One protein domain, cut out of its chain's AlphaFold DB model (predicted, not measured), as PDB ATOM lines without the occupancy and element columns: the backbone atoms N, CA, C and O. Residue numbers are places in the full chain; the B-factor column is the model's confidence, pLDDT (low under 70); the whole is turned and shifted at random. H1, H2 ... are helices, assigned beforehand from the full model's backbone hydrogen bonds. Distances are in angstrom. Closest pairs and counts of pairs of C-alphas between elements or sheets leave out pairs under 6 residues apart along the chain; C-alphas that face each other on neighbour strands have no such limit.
ATOM      1  N   THR A 238     127.512 -23.991 -30.508       96.75
ATOM      2  CA  THR A 238     126.797 -25.275 -30.538       96.75
ATOM      3  C   THR A 238     125.318 -25.077 -30.877       96.75
ATOM      4  O   THR A 238     124.808 -23.950 -30.871       96.75
ATOM      5  N   TYR A 239     124.594 -26.163 -31.136       94.94
ATOM      6  CA  TYR A 239     123.151 -26.157 -31.368       94.94
ATOM      7  C   TYR A 239     122.321 -25.802 -30.124       94.94
ATOM      8  O   TYR A 239     121.135 -25.490 -30.262       94.94
ATOM      9  N   PHE A 240     122.912 -25.818 -28.923       95.44
ATOM     10  CA  PHE A 240     122.187 -25.648 -27.657       95.44
ATOM     11  C   PHE A 240     122.785 -24.591 -26.711       95.44
ATOM     12  O   PHE A 240     122.078 -24.100 -25.832       95.44
ATOM     13  N   SER A 241     124.053 -24.213 -26.882       94.25
ATOM     14  CA  SER A 241     124.794 -23.334 -25.972       94.25
ATOM     15  C   SER A 241     125.831 -22.452 -26.682       94.25
ATOM     16  O   SER A 241     126.424 -22.828 -27.695       94.25
ATOM     17  N   ALA A 242     126.087 -21.277 -26.104       93.94
ATOM     18  CA  ALA A 242     127.177 -20.380 -26.491       93.94
ATOM     19  C   ALA A 242     128.321 -20.320 -25.456       93.94
ATOM     20  O   ALA A 242     129.260 -19.553 -25.653       93.94
ATOM     21  N   SER A 243     128.238 -21.089 -24.364       95.50
ATOM     22  CA  SER A 243     129.317 -21.198 -23.373       95.50
ATOM     23  C   SER A 243     130.560 -21.840 -24.008       95.50
ATOM     24  O   SER A 243     130.418 -22.893 -24.640       95.50
ATOM     25  N   PRO A 244     131.769 -21.281 -23.819       96.25
ATOM     26  CA  PRO A 244     133.017 -21.898 -24.266       96.25
ATOM     27  C   PRO A 244     133.226 -23.310 -23.721       96.25
ATOM     28  O   PRO A 244     133.659 -24.189 -24.461       96.25
ATOM     29  N   VAL A 245     132.818 -23.587 -22.479       95.44
ATOM     30  CA  VAL A 245     132.892 -24.945 -21.915       95.44
ATOM     31  C   VAL A 245     132.094 -25.929 -22.770       95.44
ATOM     32  O   VAL A 245     132.540 -27.047 -23.006       95.44
ATOM     33  N   HIS A 246     130.948 -25.498 -23.306       96.62
ATOM     34  CA  HIS A 246     130.130 -26.320 -24.192       96.62
ATOM     35  C   HIS A 246     130.687 -26.412 -25.616       96.62
ATOM     36  O   HIS A 246     130.636 -27.477 -26.225       96.62
ATOM     37  N   ILE A 247     131.251 -25.327 -26.147       97.81
ATOM     38  CA  ILE A 247     131.793 -25.291 -27.515       97.81
ATOM     39  C   ILE A 247     133.053 -26.151 -27.644       97.81
ATOM     40  O   ILE A 247     133.198 -26.868 -28.631       97.81
ATOM     41  N   HIS A 248     133.932 -26.118 -26.644       97.62
ATOM     42  CA  HIS A 248     135.108 -26.983 -26.591       97.62
ATOM     43  C   HIS A 248     134.731 -28.393 -26.107       97.62
ATOM     44  O   HIS A 248     135.065 -29.388 -26.746       97.62
ATOM     45  N   GLY A 249     133.957 -28.493 -25.020       96.12
ATOM     46  CA  GLY A 249     133.599 -29.763 -24.378       96.12
ATOM     47  C   GLY A 249     132.825 -30.740 -25.263       96.12
ATOM     48  O   GLY A 249     132.961 -31.954 -25.102       96.12
ATOM     49  N   ILE A 250     132.069 -30.247 -26.249       97.50
ATOM     50  CA  ILE A 250     131.335 -31.095 -27.200       97.50
ATOM     51  C   ILE A 250     132.270 -31.889 -28.126       97.50
ATOM     52  O   ILE A 250     131.830 -32.866 -28.726       97.50
ATOM     53  N   GLN A 251     133.552 -31.508 -28.200       97.75
ATOM     54  CA  GLN A 251     134.614 -32.239 -28.900       97.75
ATOM     55  C   GLN A 251     135.398 -33.194 -27.984       97.75
ATOM     56  O   GLN A 251     136.296 -33.894 -28.447       97.75
ATOM     57  N   TYR A 252     135.088 -33.222 -26.683       93.62
ATOM     58  CA  TYR A 252     135.749 -34.077 -25.686       93.62
ATOM     59  C   TYR A 252     134.812 -35.134 -25.106       93.62
ATOM     60  O   TYR A 252     135.268 -36.155 -24.591       93.62
ATOM     61  N   LEU A 253     133.500 -34.886 -25.142       93.56
ATOM     62  CA  LEU A 253     132.508 -35.784 -24.570       93.56
ATOM     63  C   LEU A 253     132.154 -36.930 -25.525       93.56
ATOM     64  O   LEU A 253     132.164 -36.757 -26.740       93.56
ATOM     65  N   PRO A 254     131.742 -38.087 -25.005       92.56
ATOM     66  CA  PRO A 254     131.768 -38.470 -23.594       92.56
ATOM     67  C   PRO A 254     133.180 -38.879 -23.153       92.56
ATOM     68  O   PRO A 254     133.997 -39.291 -23.966       92.56
ATOM     69  N   VAL A 255     133.449 -38.864 -21.846       91.75
ATOM     70  CA  VAL A 255     134.746 -39.301 -21.301       91.75
ATOM     71  C   VAL A 255     135.051 -40.741 -21.734       91.75
ATOM     72  O   VAL A 255     134.290 -41.674 -21.441       91.75
ATOM     73  N   ASN A 256     136.153 -40.926 -22.462       90.88
ATOM     74  CA  ASN A 256     136.508 -42.198 -23.082       90.88
ATOM     75  C   ASN A 256     138.040 -42.384 -23.122       90.88
ATOM     76  O   ASN A 256     138.741 -41.508 -23.630       90.88
ATOM     77  N   PRO A 257     138.581 -43.524 -22.649       85.00
ATOM     78  CA  PRO A 257     140.021 -43.779 -22.663       85.00
ATOM     79  C   PRO A 257     140.579 -43.970 -24.082       85.00
ATOM     80  O   PRO A 257     141.793 -43.953 -24.267       85.00
ATOM     81  N   GLY A 258     139.717 -44.135 -25.090       89.75
ATOM     82  CA  GLY A 258     140.092 -44.170 -26.499       89.75
ATOM     83  C   GLY A 258     140.323 -42.793 -27.131       89.75
ATOM     84  O   GLY A 258     140.677 -42.738 -28.297       89.75
ATOM     85  N   PHE A 259     140.164 -41.674 -26.415       94.25
ATOM     86  CA  PHE A 259     140.388 -40.323 -26.971       94.25
ATOM     87  C   PHE A 259     141.841 -39.838 -26.894       94.25
ATOM     88  O   PHE A 259     142.119 -38.646 -26.988       94.25
ATOM     89  N   LYS A 260     142.792 -40.768 -26.782       89.88
ATOM     90  CA  LYS A 260     144.229 -40.478 -26.655       89.88
ATOM     91  C   LYS A 260     144.797 -39.668 -27.823       89.88
ATOM     92  O   LYS A 260     145.783 -38.971 -27.635       89.88
ATOM     93  N   TYR A 261     144.149 -39.689 -28.992       93.25
ATOM     94  CA  TYR A 261     144.525 -38.845 -30.133       93.25
ATOM     95  C   TYR A 261     144.500 -37.337 -29.807       93.25
ATOM     96  O   TYR A 261     145.267 -36.580 -30.392       93.25
ATOM     97  N   LEU A 262     143.672 -36.899 -28.847       94.44
ATOM     98  CA  LEU A 262     143.626 -35.505 -28.388       94.44
ATOM     99  C   LEU A 262     144.829 -35.110 -27.517       94.44
ATOM    100  O   LEU A 262     145.009 -33.936 -27.225       94.44
ATOM    101  N   ALA A 263     145.642 -36.070 -27.080       91.94
ATOM    102  CA  ALA A 263     146.817 -35.828 -26.247       91.94
ATOM    103  C   ALA A 263     148.094 -36.436 -26.847       91.94
ATOM    104  O   ALA A 263     149.066 -36.646 -26.127       91.94
ATOM    105  N   GLU A 264     148.117 -36.686 -28.164       90.75
ATOM    106  CA  GLU A 264     149.344 -37.089 -28.870       90.75
ATOM    107  C   GLU A 264     150.447 -36.028 -28.718       90.75
ATOM    108  O   GLU A 264     151.606 -36.358 -28.479       90.75
ATOM    109  N   ASP A 265     150.073 -34.746 -28.781       91.88
ATOM    110  CA  ASP A 265     150.908 -33.633 -28.325       91.88
ATOM    111  C   ASP A 265     150.320 -33.059 -27.020       91.88
ATOM    112  O   ASP A 265     149.391 -32.242 -27.070       91.88
ATOM    113  N   PRO A 266     150.857 -33.428 -25.841       91.12
ATOM    114  CA  PRO A 266     150.351 -32.935 -24.561       91.12
ATOM    115  C   PRO A 266     150.576 -31.427 -24.375       91.12
ATOM    116  O   PRO A 266     149.839 -30.776 -23.636       91.12
ATOM    117  N   THR A 267     151.552 -30.828 -25.073       93.94
ATOM    118  CA  THR A 267     151.762 -29.370 -25.038       93.94
ATOM    119  C   THR A 267     150.661 -28.646 -25.805       93.94
ATOM    120  O   THR A 267     150.221 -27.568 -25.396       93.94
ATOM    121  N   TRP A 268     150.219 -29.216 -26.928       95.31
ATOM    122  CA  TRP A 268     149.053 -28.716 -27.647       95.31
ATOM    123  C   TRP A 268     147.770 -28.912 -26.837       95.31
ATOM    124  O   TRP A 268     147.042 -27.938 -26.657       95.31
ATOM    125  N   ALA A 269     147.546 -30.099 -26.268       95.44
ATOM    126  CA  ALA A 269     146.358 -30.383 -25.460       95.44
ATOM    127  C   ALA A 269     146.223 -29.423 -24.261       95.44
ATOM    128  O   ALA A 269     145.153 -28.866 -24.015       95.44
ATOM    129  N   ALA A 270     147.335 -29.140 -23.570       96.81
ATOM    130  CA  ALA A 270     147.363 -28.171 -22.475       96.81
ATOM    131  C   ALA A 270     147.045 -26.736 -22.931       96.81
ATOM    132  O   ALA A 270     146.395 -25.984 -22.202       96.81
ATOM    133  N   ARG A 271     147.486 -26.339 -24.134       96.06
ATOM    134  CA  ARG A 271     147.145 -25.034 -24.724       96.06
ATOM    135  C   ARG A 271     145.662 -24.961 -25.079       96.06
ATOM    136  O   ARG A 271     145.028 -23.988 -24.696       96.06
ATOM    137  N   GLU A 272     145.126 -25.986 -25.738       96.62
ATOM    138  CA  GLU A 272     143.701 -26.080 -26.077       96.62
ATOM    139  C   GLU A 272     142.821 -25.941 -24.827       96.62
ATOM    140  O   GLU A 272     141.905 -25.121 -24.779       96.62
ATOM    141  N   TYR A 273     143.161 -26.676 -23.765       97.38
ATOM    142  CA  TYR A 273     142.461 -26.578 -22.487       97.38
ATOM    143  C   TYR A 273     142.552 -25.172 -21.876       97.38
ATOM    144  O   TYR A 273     141.560 -24.627 -21.392       97.38
ATOM    145  N   ASN A 274     143.738 -24.558 -21.899       97.19
ATOM    146  CA  ASN A 274     143.925 -23.206 -21.380       97.19
ATOM    147  C   ASN A 274     143.124 -22.162 -22.174       97.19
ATOM    148  O   ASN A 274     142.576 -21.238 -21.573       97.19
ATOM    149  N   ASP A 275     143.043 -22.298 -23.496       96.06
ATOM    150  CA  ASP A 275     142.270 -21.395 -24.346       96.06
ATOM    151  C   ASP A 275     140.770 -21.493 -24.012       96.06
ATOM    152  O   ASP A 275     140.147 -20.459 -23.760       96.06
ATOM    153  N   MET A 276     140.230 -22.708 -23.827       97.00
ATOM    154  CA  MET A 276     138.871 -22.910 -23.297       97.00
ATOM    155  C   MET A 276     138.668 -22.194 -21.951       97.00
ATOM    156  O   MET A 276     137.682 -21.476 -21.781       97.00
ATOM    157  N   MET A 277     139.588 -22.358 -20.987       97.12
ATOM    158  CA  MET A 277     139.487 -21.711 -19.668       97.12
ATOM    159  C   MET A 277     139.511 -20.179 -19.773       97.12
ATOM    160  O   MET A 277     138.747 -19.493 -19.092       97.12
ATOM    161  N   VAL A 278     140.369 -19.623 -20.634       97.19
ATOM    162  CA  VAL A 278     140.453 -18.174 -20.875       97.19
ATOM    163  C   VAL A 278     139.161 -17.654 -21.502       97.19
ATOM    164  O   VAL A 278     138.660 -16.599 -21.101       97.19
ATOM    165  N   GLU A 279     138.606 -18.367 -22.475       97.00
ATOM    166  CA  GLU A 279     137.347 -17.992 -23.109       97.00
ATOM    167  C   GLU A 279     136.174 -18.092 -22.124       97.00
ATOM    168  O   GLU A 279     135.397 -17.138 -22.016       97.00
ATOM    169  N   ALA A 280     136.092 -19.168 -21.337       96.44
ATOM    170  CA  ALA A 280     135.077 -19.356 -20.300       96.44
ATOM    171  C   ALA A 280     135.136 -18.252 -19.229       96.44
ATOM    172  O   ALA A 280     134.102 -17.697 -18.850       96.44
ATOM    173  N   ALA A 281     136.335 -17.839 -18.807       97.06
ATOM    174  CA  ALA A 281     136.509 -16.718 -17.882       97.06
ATOM    175  C   ALA A 281     136.003 -15.391 -18.462       97.06
ATOM    176  O   ALA A 281     135.419 -14.575 -17.746       97.06
ATOM    177  N   ASN A 282     136.217 -15.162 -19.758       96.19
ATOM    178  CA  ASN A 282     135.821 -13.921 -20.419       96.19
ATOM    179  C   ASN A 282     134.321 -13.856 -20.737       96.19
ATOM    180  O   ASN A 282     133.748 -12.764 -20.705       96.19
ATOM    181  N   ILE A 283     133.708 -14.989 -21.088       95.12
ATOM    182  CA  ILE A 283     132.321 -15.054 -21.568       95.12
ATOM    183  C   ILE A 283     131.357 -15.384 -20.426       95.12
ATOM    184  O   ILE A 283     130.380 -14.657 -20.233       95.12
ATOM    185  N   ASP A 284     131.661 -16.419 -19.645       94.75
ATOM    186  CA  ASP A 284     130.775 -16.933 -18.595       94.75
ATOM    187  C   ASP A 284     131.195 -16.477 -17.188       94.75
ATOM    188  O   ASP A 284     130.407 -16.534 -16.244       94.75
ATOM    189  N   GLY A 285     132.424 -15.972 -17.036       95.19
ATOM    190  CA  GLY A 285     132.987 -15.591 -15.738       95.19
ATOM    191  C   GLY A 285     133.559 -16.767 -14.944       95.19
ATOM    192  O   GLY A 285     133.851 -16.592 -13.762       95.19
ATOM    193  N   HIS A 286     133.726 -17.936 -15.570       93.44
ATOM    194  CA  HIS A 286     134.306 -19.127 -14.947       93.44
ATOM    195  C   HIS A 286     135.828 -18.996 -14.831       93.44
ATOM    196  O   HIS A 286     136.543 -18.959 -15.826       93.44
ATOM    197  N   THR A 287     136.330 -18.902 -13.607       92.38
ATOM    198  CA  THR A 287     137.753 -18.699 -13.294       92.38
ATOM    199  C   THR A 287     138.479 -19.971 -12.868       92.38
ATOM    200  O   THR A 287     139.707 -19.957 -12.772       92.38
ATOM    201  N   GLY A 288     137.743 -21.059 -12.639       89.94
ATOM    202  CA  GLY A 288     138.286 -22.380 -12.350       89.94
ATOM    203  C   GLY A 288     137.268 -23.486 -12.602       89.94
ATOM    204  O   GLY A 288     136.081 -23.232 -12.799       89.94
ATOM    205  N   GLU A 289     137.737 -24.726 -12.570       89.31
ATOM    206  CA  GLU A 289     136.946 -25.920 -12.873       89.31
ATOM    207  C   GLU A 289     135.776 -26.147 -11.905       89.31
ATOM    208  O   GLU A 289     134.782 -26.768 -12.277       89.31
ATOM    209  N   THR A 290     135.852 -25.613 -10.682       87.88
ATOM    210  CA  THR A 290     134.731 -25.629  -9.727       87.88
ATOM    211  C   THR A 290     133.528 -24.837 -10.229       87.88
ATOM    212  O   THR A 290     132.395 -25.175  -9.901       87.88
ATOM    213  N   ASP A 291     133.756 -23.816 -11.061       88.12
ATOM    214  CA  ASP A 291     132.690 -22.956 -11.576       88.12
ATOM    215  C   ASP A 291     131.833 -23.658 -12.642       88.12
ATOM    216  O   ASP A 291     130.747 -23.175 -12.965       88.12
ATOM    217  N   PHE A 292     132.298 -24.795 -13.175       85.88
ATOM    218  CA  PHE A 292     131.560 -25.595 -14.154       85.88
ATOM    219  C   PHE A 292     130.464 -26.442 -13.509       85.88
ATOM    220  O   PHE A 292     129.479 -26.760 -14.173       85.88
ATOM    221  N   GLY A 293     130.620 -26.798 -12.227       77.00
ATOM    222  CA  GLY A 293     129.658 -27.621 -11.498       77.00
ATOM    223  C   GLY A 293     129.240 -28.887 -12.260       77.00
ATOM    224  O   GLY A 293     129.966 -29.409 -13.110       77.00
ATOM    225  N   ASP A 294     128.000 -29.309 -12.018       71.31
ATOM    226  CA  ASP A 294     127.339 -30.416 -12.724       71.31
ATOM    227  C   ASP A 294     127.056 -30.155 -14.210       71.31
ATOM    228  O   ASP A 294     126.513 -31.048 -14.860       71.31
ATOM    229  N   ASP A 295     127.392 -28.976 -14.756       79.31
ATOM    230  CA  ASP A 295     127.219 -28.710 -16.184       79.31
ATOM    231  C   ASP A 295     128.173 -29.624 -16.955       79.31
ATOM    232  O   ASP A 295     127.719 -30.667 -17.397       79.31
ATOM    233  N   TRP A 296     129.492 -29.362 -16.989       88.50
ATOM    234  CA  TRP A 296     130.488 -30.210 -17.685       88.50
ATOM    235  C   TRP A 296     131.891 -30.245 -17.049       88.50
ATOM    236  O   TRP A 296     132.877 -30.526 -17.742       88.50
ATOM    237  N   ALA A 297     132.026 -30.075 -15.724       89.50
ATOM    238  CA  ALA A 297     133.338 -30.247 -15.078       89.50
ATOM    239  C   ALA A 297     133.945 -31.636 -15.368       89.50
ATOM    240  O   ALA A 297     135.143 -31.772 -15.601       89.50
ATOM    241  N   HIS A 298     133.106 -32.674 -15.444       87.75
ATOM    242  CA  HIS A 298     133.530 -34.036 -15.777       87.75
ATOM    243  C   HIS A 298     134.066 -34.234 -17.179       87.75
ATOM    244  O   HIS A 298     134.982 -35.038 -17.359       87.75
ATOM    245  N   VAL A 299     133.545 -33.484 -18.143       92.81
ATOM    246  CA  VAL A 299     134.039 -33.499 -19.515       92.81
ATOM    247  C   VAL A 299     135.385 -32.785 -19.581       92.81
ATOM    248  O   VAL A 299     136.346 -33.356 -20.091       92.81
ATOM    249  N   ALA A 300     135.482 -31.584 -18.996       94.00
ATOM    250  CA  ALA A 300     136.722 -30.810 -18.960       94.00
ATOM    251  C   ALA A 300     137.858 -31.596 -18.280       94.00
ATOM    252  O   ALA A 300     138.923 -31.798 -18.864       94.00
ATOM    253  N   LEU A 301     137.606 -32.135 -17.085       93.56
ATOM    254  CA  LEU A 301     138.577 -32.954 -16.354       93.56
ATOM    255  C   LEU A 301     138.866 -34.287 -17.060       93.56
ATOM    256  O   LEU A 301     139.991 -34.777 -17.009       93.56
ATOM    257  N   GLY A 302     137.876 -34.858 -17.753       93.19
ATOM    258  CA  GLY A 302     138.039 -36.062 -18.570       93.19
ATOM    259  C   GLY A 302     138.969 -35.866 -19.771       93.19
ATOM    260  O   GLY A 302     139.681 -36.801 -20.142       93.19
ATOM    261  N   PHE A 303     139.013 -34.658 -20.339       95.44
ATOM    262  CA  PHE A 303     140.031 -34.275 -21.318       95.44
ATOM    263  C   PHE A 303     141.380 -34.015 -20.639       95.44
ATOM    264  O   PHE A 303     142.389 -34.597 -21.037       95.44
ATOM    265  N   ARG A 304     141.396 -33.214 -19.564       95.19
ATOM    266  CA  ARG A 304     142.630 -32.834 -18.860       95.19
ATOM    267  C   ARG A 304     143.431 -34.025 -18.340       95.19
ATOM    268  O   ARG A 304     144.654 -34.020 -18.439       95.19
ATOM    269  N   GLN A 305     142.773 -35.083 -17.863       94.00
ATOM    270  CA  GLN A 305     143.467 -36.277 -17.360       94.00
ATOM    271  C   GLN A 305     144.277 -37.035 -18.426       94.00
ATOM    272  O   GLN A 305     145.089 -37.885 -18.070       94.00
ATOM    273  N   LEU A 306     144.082 -36.741 -19.719       92.88
ATOM    274  CA  LEU A 306     144.904 -37.315 -20.786       92.88
ATOM    275  C   LEU A 306     146.328 -36.738 -20.821       92.88
ATOM    276  O   LEU A 306     147.207 -37.390 -21.372       92.88
ATOM    277  N   PHE A 307     146.553 -35.541 -20.269       92.69
ATOM    278  CA  PHE A 307     147.860 -34.864 -20.301       92.69
ATOM    279  C   PHE A 307     148.318 -34.304 -18.943       92.69
ATOM    280  O   PHE A 307     149.478 -33.931 -18.799       92.69
ATOM    281  N   ASP A 308     147.426 -34.214 -17.953       94.00
ATOM    282  CA  ASP A 308     147.719 -33.745 -16.592       94.00
ATOM    283  C   ASP A 308     146.898 -34.535 -15.545       94.00
ATOM    284  O   ASP A 308     146.030 -33.984 -14.856       94.00
ATOM    285  N   PRO A 309     147.103 -35.866 -15.443       92.94
ATOM    286  CA  PRO A 309     146.371 -36.704 -14.495       92.94
ATOM    287  C   PRO A 309     146.741 -36.422 -13.029       92.94
ATOM    288  O   PRO A 309     145.947 -36.714 -12.136       92.94
ATOM    289  N   GLU A 310     147.918 -35.846 -12.751       92.38
ATOM    290  CA  GLU A 310     148.320 -35.411 -11.403       92.38
ATOM    291  C   GLU A 310     147.364 -34.345 -10.869       92.38
ATOM    292  O   GLU A 310     146.682 -34.591  -9.869       92.38
ATOM    293  N   TYR A 311     147.201 -33.239 -11.602       93.88
ATOM    294  CA  TYR A 311     146.271 -32.185 -11.214       93.88
ATOM    295  C   TYR A 311     144.841 -32.701 -11.047       93.88
ATOM    296  O   TYR A 311     144.179 -32.385 -10.058       93.88
ATOM    297  N   VAL A 312     144.345 -33.494 -12.007       93.12
ATOM    298  CA  VAL A 312     142.952 -33.968 -11.962       93.12
ATOM    299  C   VAL A 312     142.718 -34.833 -10.726       93.12
ATOM    300  O   VAL A 312     141.675 -34.706 -10.088       93.12
ATOM    301  N   SER A 313     143.690 -35.660 -10.333       90.50
ATOM    302  CA  SER A 313     143.565 -36.482  -9.127       90.50
ATOM    303  C   SER A 313     143.478 -35.648  -7.846       90.50
ATOM    304  O   SER A 313     142.634 -35.934  -6.997       90.50
ATOM    305  N   GLU A 314     144.301 -34.600  -7.723       89.94
ATOM    306  CA  GLU A 314     144.306 -33.699  -6.567       89.94
ATOM    307  C   GLU A 314     142.989 -32.925  -6.506       89.94
ATOM    308  O   GLU A 314     142.316 -32.897  -5.475       89.94
ATOM    309  N   PHE A 315     142.560 -32.393  -7.652       89.56
ATOM    310  CA  PHE A 315     141.295 -31.687  -7.781       89.56
ATOM    311  C   PHE A 315     140.104 -32.568  -7.381       89.56
ATOM    312  O   PHE A 315     139.226 -32.143  -6.628       89.56
ATOM    313  N   MET A 316     140.065 -33.813  -7.858       86.38
ATOM    314  CA  MET A 316     138.995 -34.746  -7.513       86.38
ATOM    315  C   MET A 316     139.041 -35.176  -6.046       86.38
ATOM    316  O   MET A 316     137.980 -35.351  -5.448       86.38
ATOM    317  N   ALA A 317     140.226 -35.329  -5.450       82.94
ATOM    318  CA  ALA A 317     140.360 -35.677  -4.036       82.94
ATOM    319  C   ALA A 317     139.715 -34.625  -3.118       82.94
ATOM    320  O   ALA A 317     139.060 -34.991  -2.139       82.94
ATOM    321  N   ASP A 318     139.838 -33.344  -3.469       82.69
ATOM    322  CA  ASP A 318     139.283 -32.238  -2.686       82.69
ATOM    323  C   ASP A 318     137.770 -32.051  -2.893       82.69
ATOM    324  O   ASP A 318     137.054 -31.692  -1.954       82.69
ATOM    325  N   ASN A 319     137.261 -32.318  -4.101       81.62
ATOM    326  CA  ASN A 319     135.912 -31.889  -4.490       81.62
ATOM    327  C   ASN A 319     134.888 -33.029  -4.624       81.62
ATOM    328  O   ASN A 319     133.696 -32.816  -4.405       81.62
ATOM    329  N   LEU A 320     135.313 -34.260  -4.926       77.19
ATOM    330  CA  LEU A 320     134.390 -35.375  -5.192       77.19
ATOM    331  C   LEU A 320     133.660 -35.877  -3.933       77.19
ATOM    332  O   LEU A 320     132.582 -36.464  -4.018       77.19
ATOM    333  N   ALA A 321     134.239 -35.645  -2.751       68.50
ATOM    334  CA  ALA A 321     133.641 -36.008  -1.466       68.50
ATOM    335  C   ALA A 321     132.612 -34.978  -0.957       68.50
ATOM    336  O   ALA A 321     131.954 -35.215   0.062       68.50
ATOM    337  N   LEU A 322     132.476 -33.831  -1.628       72.75
ATOM    338  CA  LEU A 322     131.555 -32.778  -1.220       72.75
ATOM    339  C   LEU A 322     130.103 -33.187  -1.515       72.75
ATOM    340  O   LEU A 322     129.806 -33.879  -2.485       72.75
ATOM    341  N   GLY A 323     129.170 -32.775  -0.653       67.88
ATOM    342  CA  GLY A 323     127.742 -32.980  -0.909       67.88
ATOM    343  C   GLY A 323     127.236 -32.052  -2.015       67.88
ATOM    344  O   GLY A 323     127.749 -30.945  -2.150       67.88
ATOM    345  N   SER A 324     126.174 -32.443  -2.728       67.50
ATOM    346  CA  SER A 324     125.583 -31.665  -3.838       67.50
ATOM    347  C   SER A 324     125.078 -30.265  -3.463       67.50
ATOM    348  O   SER A 324     124.796 -29.443  -4.326       67.50
ATOM    349  N   SER A 325     124.960 -29.965  -2.167       72.12
ATOM    350  CA  SER A 325     124.659 -28.623  -1.660       72.12
ATOM    351  C   SER A 325     125.890 -27.717  -1.509       72.12
ATOM    352  O   SER A 325     125.738 -26.565  -1.099       72.12
ATOM    353  N   SER A 326     127.100 -28.241  -1.720       77.44
ATOM    354  CA  SER A 326     128.341 -27.466  -1.683       77.44
ATOM    355  C   SER A 326     128.436 -26.567  -2.912       77.44
ATOM    356  O   SER A 326     128.080 -26.987  -4.007       77.44
ATOM    357  N   ALA A 327     128.947 -25.346  -2.737       69.94
ATOM    358  CA  ALA A 327     129.229 -24.456  -3.865       69.94
ATOM    359  C   ALA A 327     130.370 -24.988  -4.752       69.94
ATOM    360  O   ALA A 327     130.405 -24.671  -5.931       69.94
ATOM    361  N   ASP A 328     131.239 -25.827  -4.183       71.56
ATOM    362  CA  ASP A 328     132.376 -26.447  -4.872       71.56
ATOM    363  C   ASP A 328     132.049 -27.885  -5.335       71.56
ATOM    364  O   ASP A 328     132.939 -28.676  -5.634       71.56
ATOM    365  N   TYR A 329     130.766 -28.270  -5.343       72.25
ATOM    366  CA  TYR A 329     130.343 -29.552  -5.906       72.25
ATOM    367  C   TYR A 329     130.398 -29.494  -7.433       72.25
ATOM    368  O   TYR A 329     129.845 -28.586  -8.049       72.25
ATOM    369  N   ILE A 330     131.055 -30.481  -8.035       64.94
ATOM    370  CA  ILE A 330     131.472 -30.424  -9.438       64.94
ATOM    371  C   ILE A 330     130.849 -31.494 -10.331       64.94
ATOM    372  O   ILE A 330     131.007 -31.404 -11.540       64.94
ATOM    373  N   MET A 331     130.266 -32.572  -9.797       70.50
ATOM    374  CA  MET A 331     129.893 -33.704 -10.651       70.50
ATOM    375  C   MET A 331     128.812 -34.600 -10.063       70.50
ATOM    376  O   MET A 331     128.953 -35.083  -8.940       70.50
ATOM    377  N   ASP A 332     127.857 -35.002 -10.901       70.50
ATOM    378  CA  ASP A 332     127.040 -36.187 -10.664       70.50
ATOM    379  C   ASP A 332     127.939 -37.436 -10.548       70.50
ATOM    380  O   ASP A 332     128.814 -37.701 -11.384       70.50
ATOM    381  N   TYR A 333     127.709 -38.231  -9.500       69.19
ATOM    382  CA  TYR A 333     128.401 -39.497  -9.257       69.19
ATOM    383  C   TYR A 333     128.241 -40.484 -10.423       69.19
ATOM    384  O   TYR A 333     129.080 -41.378 -10.586       69.19
ATOM    385  N   GLU A 334     127.199 -40.312 -11.243       75.00
ATOM    386  CA  GLU A 334     126.931 -41.127 -12.424       75.00
ATOM    387  C   GLU A 334     127.977 -40.988 -13.538       75.00
ATOM    388  O   GLU A 334     128.155 -41.919 -14.324       75.00
ATOM    389  N   VAL A 335     128.677 -39.852 -13.611       78.62
ATOM    390  CA  VAL A 335     129.675 -39.576 -14.662       78.62
ATOM    391  C   VAL A 335     131.072 -39.310 -14.106       78.62
ATOM    392  O   VAL A 335     132.065 -39.594 -14.779       78.62
ATOM    393  N   ALA A 336     131.172 -38.852 -12.854       81.19
ATOM    394  CA  ALA A 336     132.441 -38.579 -12.179       81.19
ATOM    395  C   ALA A 336     133.337 -39.815 -12.025       81.19
ATOM    396  O   ALA A 336     134.564 -39.711 -12.084       81.19
ATOM    397  N   GLY A 337     132.726 -40.987 -11.814       86.50
ATOM    398  CA  GLY A 337     133.452 -42.235 -11.576       86.50
ATOM    399  C   GLY A 337     134.349 -42.628 -12.741       86.50
ATOM    400  O   GLY A 337     135.455 -43.106 -12.509       86.50
ATOM    401  N   MET A 338     133.935 -42.343 -13.977       89.62
ATOM    402  CA  MET A 338     134.751 -42.615 -15.161       89.62
ATOM    403  C   MET A 338     136.002 -41.739 -15.202       89.62
ATOM    404  O   MET A 338     137.106 -42.259 -15.342       89.62
ATOM    405  N   THR A 339     135.843 -40.423 -15.025       90.88
ATOM    406  CA  THR A 339     136.978 -39.490 -14.979       90.88
ATOM    407  C   THR A 339     137.940 -39.863 -13.852       90.88
ATOM    408  O   THR A 339     139.144 -39.929 -14.086       90.88
ATOM    409  N   TYR A 340     137.419 -40.202 -12.667       90.19
ATOM    410  CA  TYR A 340     138.229 -40.656 -11.535       90.19
ATOM    411  C   TYR A 340     139.008 -41.937 -11.865       90.19
ATOM    412  O   TYR A 340     140.216 -42.007 -11.638       90.19
ATOM    413  N   TYR A 341     138.332 -42.940 -12.433       90.19
ATOM    414  CA  TYR A 341     138.941 -44.218 -12.791       90.19
ATOM    415  C   TYR A 341     140.089 -44.047 -13.787       90.19
ATOM    416  O   TYR A 341     141.201 -44.505 -13.529       90.19
ATOM    417  N   TYR A 342     139.846 -43.343 -14.897       91.12
ATOM    418  CA  TYR A 342     140.853 -43.159 -15.943       91.12
ATOM    419  C   TYR A 342     142.023 -42.287 -15.483       91.12
ATOM    420  O   TYR A 342     143.168 -42.626 -15.772       91.12
ATOM    421  N   THR A 343     141.757 -41.247 -14.685       92.38
ATOM    422  CA  THR A 343     142.810 -40.405 -14.098       92.38
ATOM    423  C   THR A 343     143.788 -41.248 -13.285       92.38
ATOM    424  O   THR A 343     144.994 -41.208 -13.522       92.38
ATOM    425  N   HIS A 344     143.282 -42.064 -12.358       89.06
ATOM    426  CA  HIS A 344     144.142 -42.911 -11.532       89.06
ATOM    427  C   HIS A 344     144.764 -44.074 -12.311       89.06
ATOM    428  O   HIS A 344     145.868 -44.497 -11.973       89.06
ATOM    429  N   ALA A 345     144.114 -44.579 -13.362       87.94
ATOM    430  CA  ALA A 345     144.739 -45.544 -14.259       87.94
ATOM    431  C   ALA A 345     145.973 -44.933 -14.948       87.94
ATOM    432  O   ALA A 345     147.051 -45.518 -14.881       87.94
ATOM    433  N   ASN A 346     145.850 -43.727 -15.513       87.31
ATOM    434  CA  ASN A 346     146.966 -43.035 -16.162       87.31
ATOM    435  C   ASN A 346     148.103 -42.713 -15.178       87.31
ATOM    436  O   ASN A 346     149.265 -42.901 -15.515       87.31
ATOM    437  N   GLN A 347     147.801 -42.335 -13.931       86.25
ATOM    438  CA  GLN A 347     148.847 -42.131 -12.915       86.25
ATOM    439  C   GLN A 347     149.659 -43.389 -12.606       86.25
ATOM    440  O   GLN A 347     150.860 -43.305 -12.366       86.25
ATOM    441  N   ASN A 348     148.999 -44.547 -12.559       84.75
ATOM    442  CA  ASN A 348     149.655 -45.799 -12.192       84.75
ATOM    443  C   ASN A 348     150.387 -46.450 -13.373       84.75
ATOM    444  O   ASN A 348     151.369 -47.160 -13.163       84.75
ATOM    445  N   LEU A 349     149.904 -46.236 -14.601       87.31
ATOM    446  CA  LEU A 349     150.458 -46.836 -15.817       87.31
ATOM    447  C   LEU A 349     151.511 -45.941 -16.499       87.31
ATOM    448  O   LEU A 349     152.378 -46.451 -17.207       87.31
ATOM    449  N   GLY A 350     151.478 -44.630 -16.267       86.12
ATOM    450  CA  GLY A 350     152.332 -43.654 -16.943       86.12
ATOM    451  C   GLY A 350     151.683 -43.065 -18.197       86.12
ATOM    452  O   GLY A 350     150.479 -43.208 -18.429       86.12
TER     453      GLY A 350
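AT A GLANCE: This is residues 238 to 350 of the 767 residues of an uncharacterized protein of Cryomorphaceae bacterium (UniProt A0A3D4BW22). The kinked helix H4 lies between H3, the longest, with H1 beside it, and the pair H5 and H6; small H2 sits near H3. The printed part has 113 residues, six named helices in order H1 to H6, and no named strand: all helix. It is compact, radius of gyration of the C-alphas 13.2 A, spanning 36 by 32 by 22 A.

HOW THE PARTS SIT: H3, residues 266 to 283, touches H1, residues 244 to 249; closest C-alphas: Ala 280 and Pro 244, 5.1 A. H3 and H4, residues 289 to 304, form a hairpin at a shallow tilt of 17 degrees. H6, residues 333 to 349, touches H4; closest C-alphas: Thr 339 and Gly 302, 5.1 A. H5, residues 309 to 319, forms a hairpin with H6. H2 is residues 260 to 263. O i to N i+4 pairs within hydrogen-bond range number 6 of 12 in H4, 10 of 13 in H6.

IN THESE COORDINATES: H3, 25.6 A long, begins at C-alpha 266 (150.351, -32.935, -24.561); H6, 24.2 A, ends at C-alpha 349 (150.458, -46.836, -15.817).

THE WHOLE: The printed part has no cut. Residues 320 to 332 are a long link; pLDDT is under 70 at six residues.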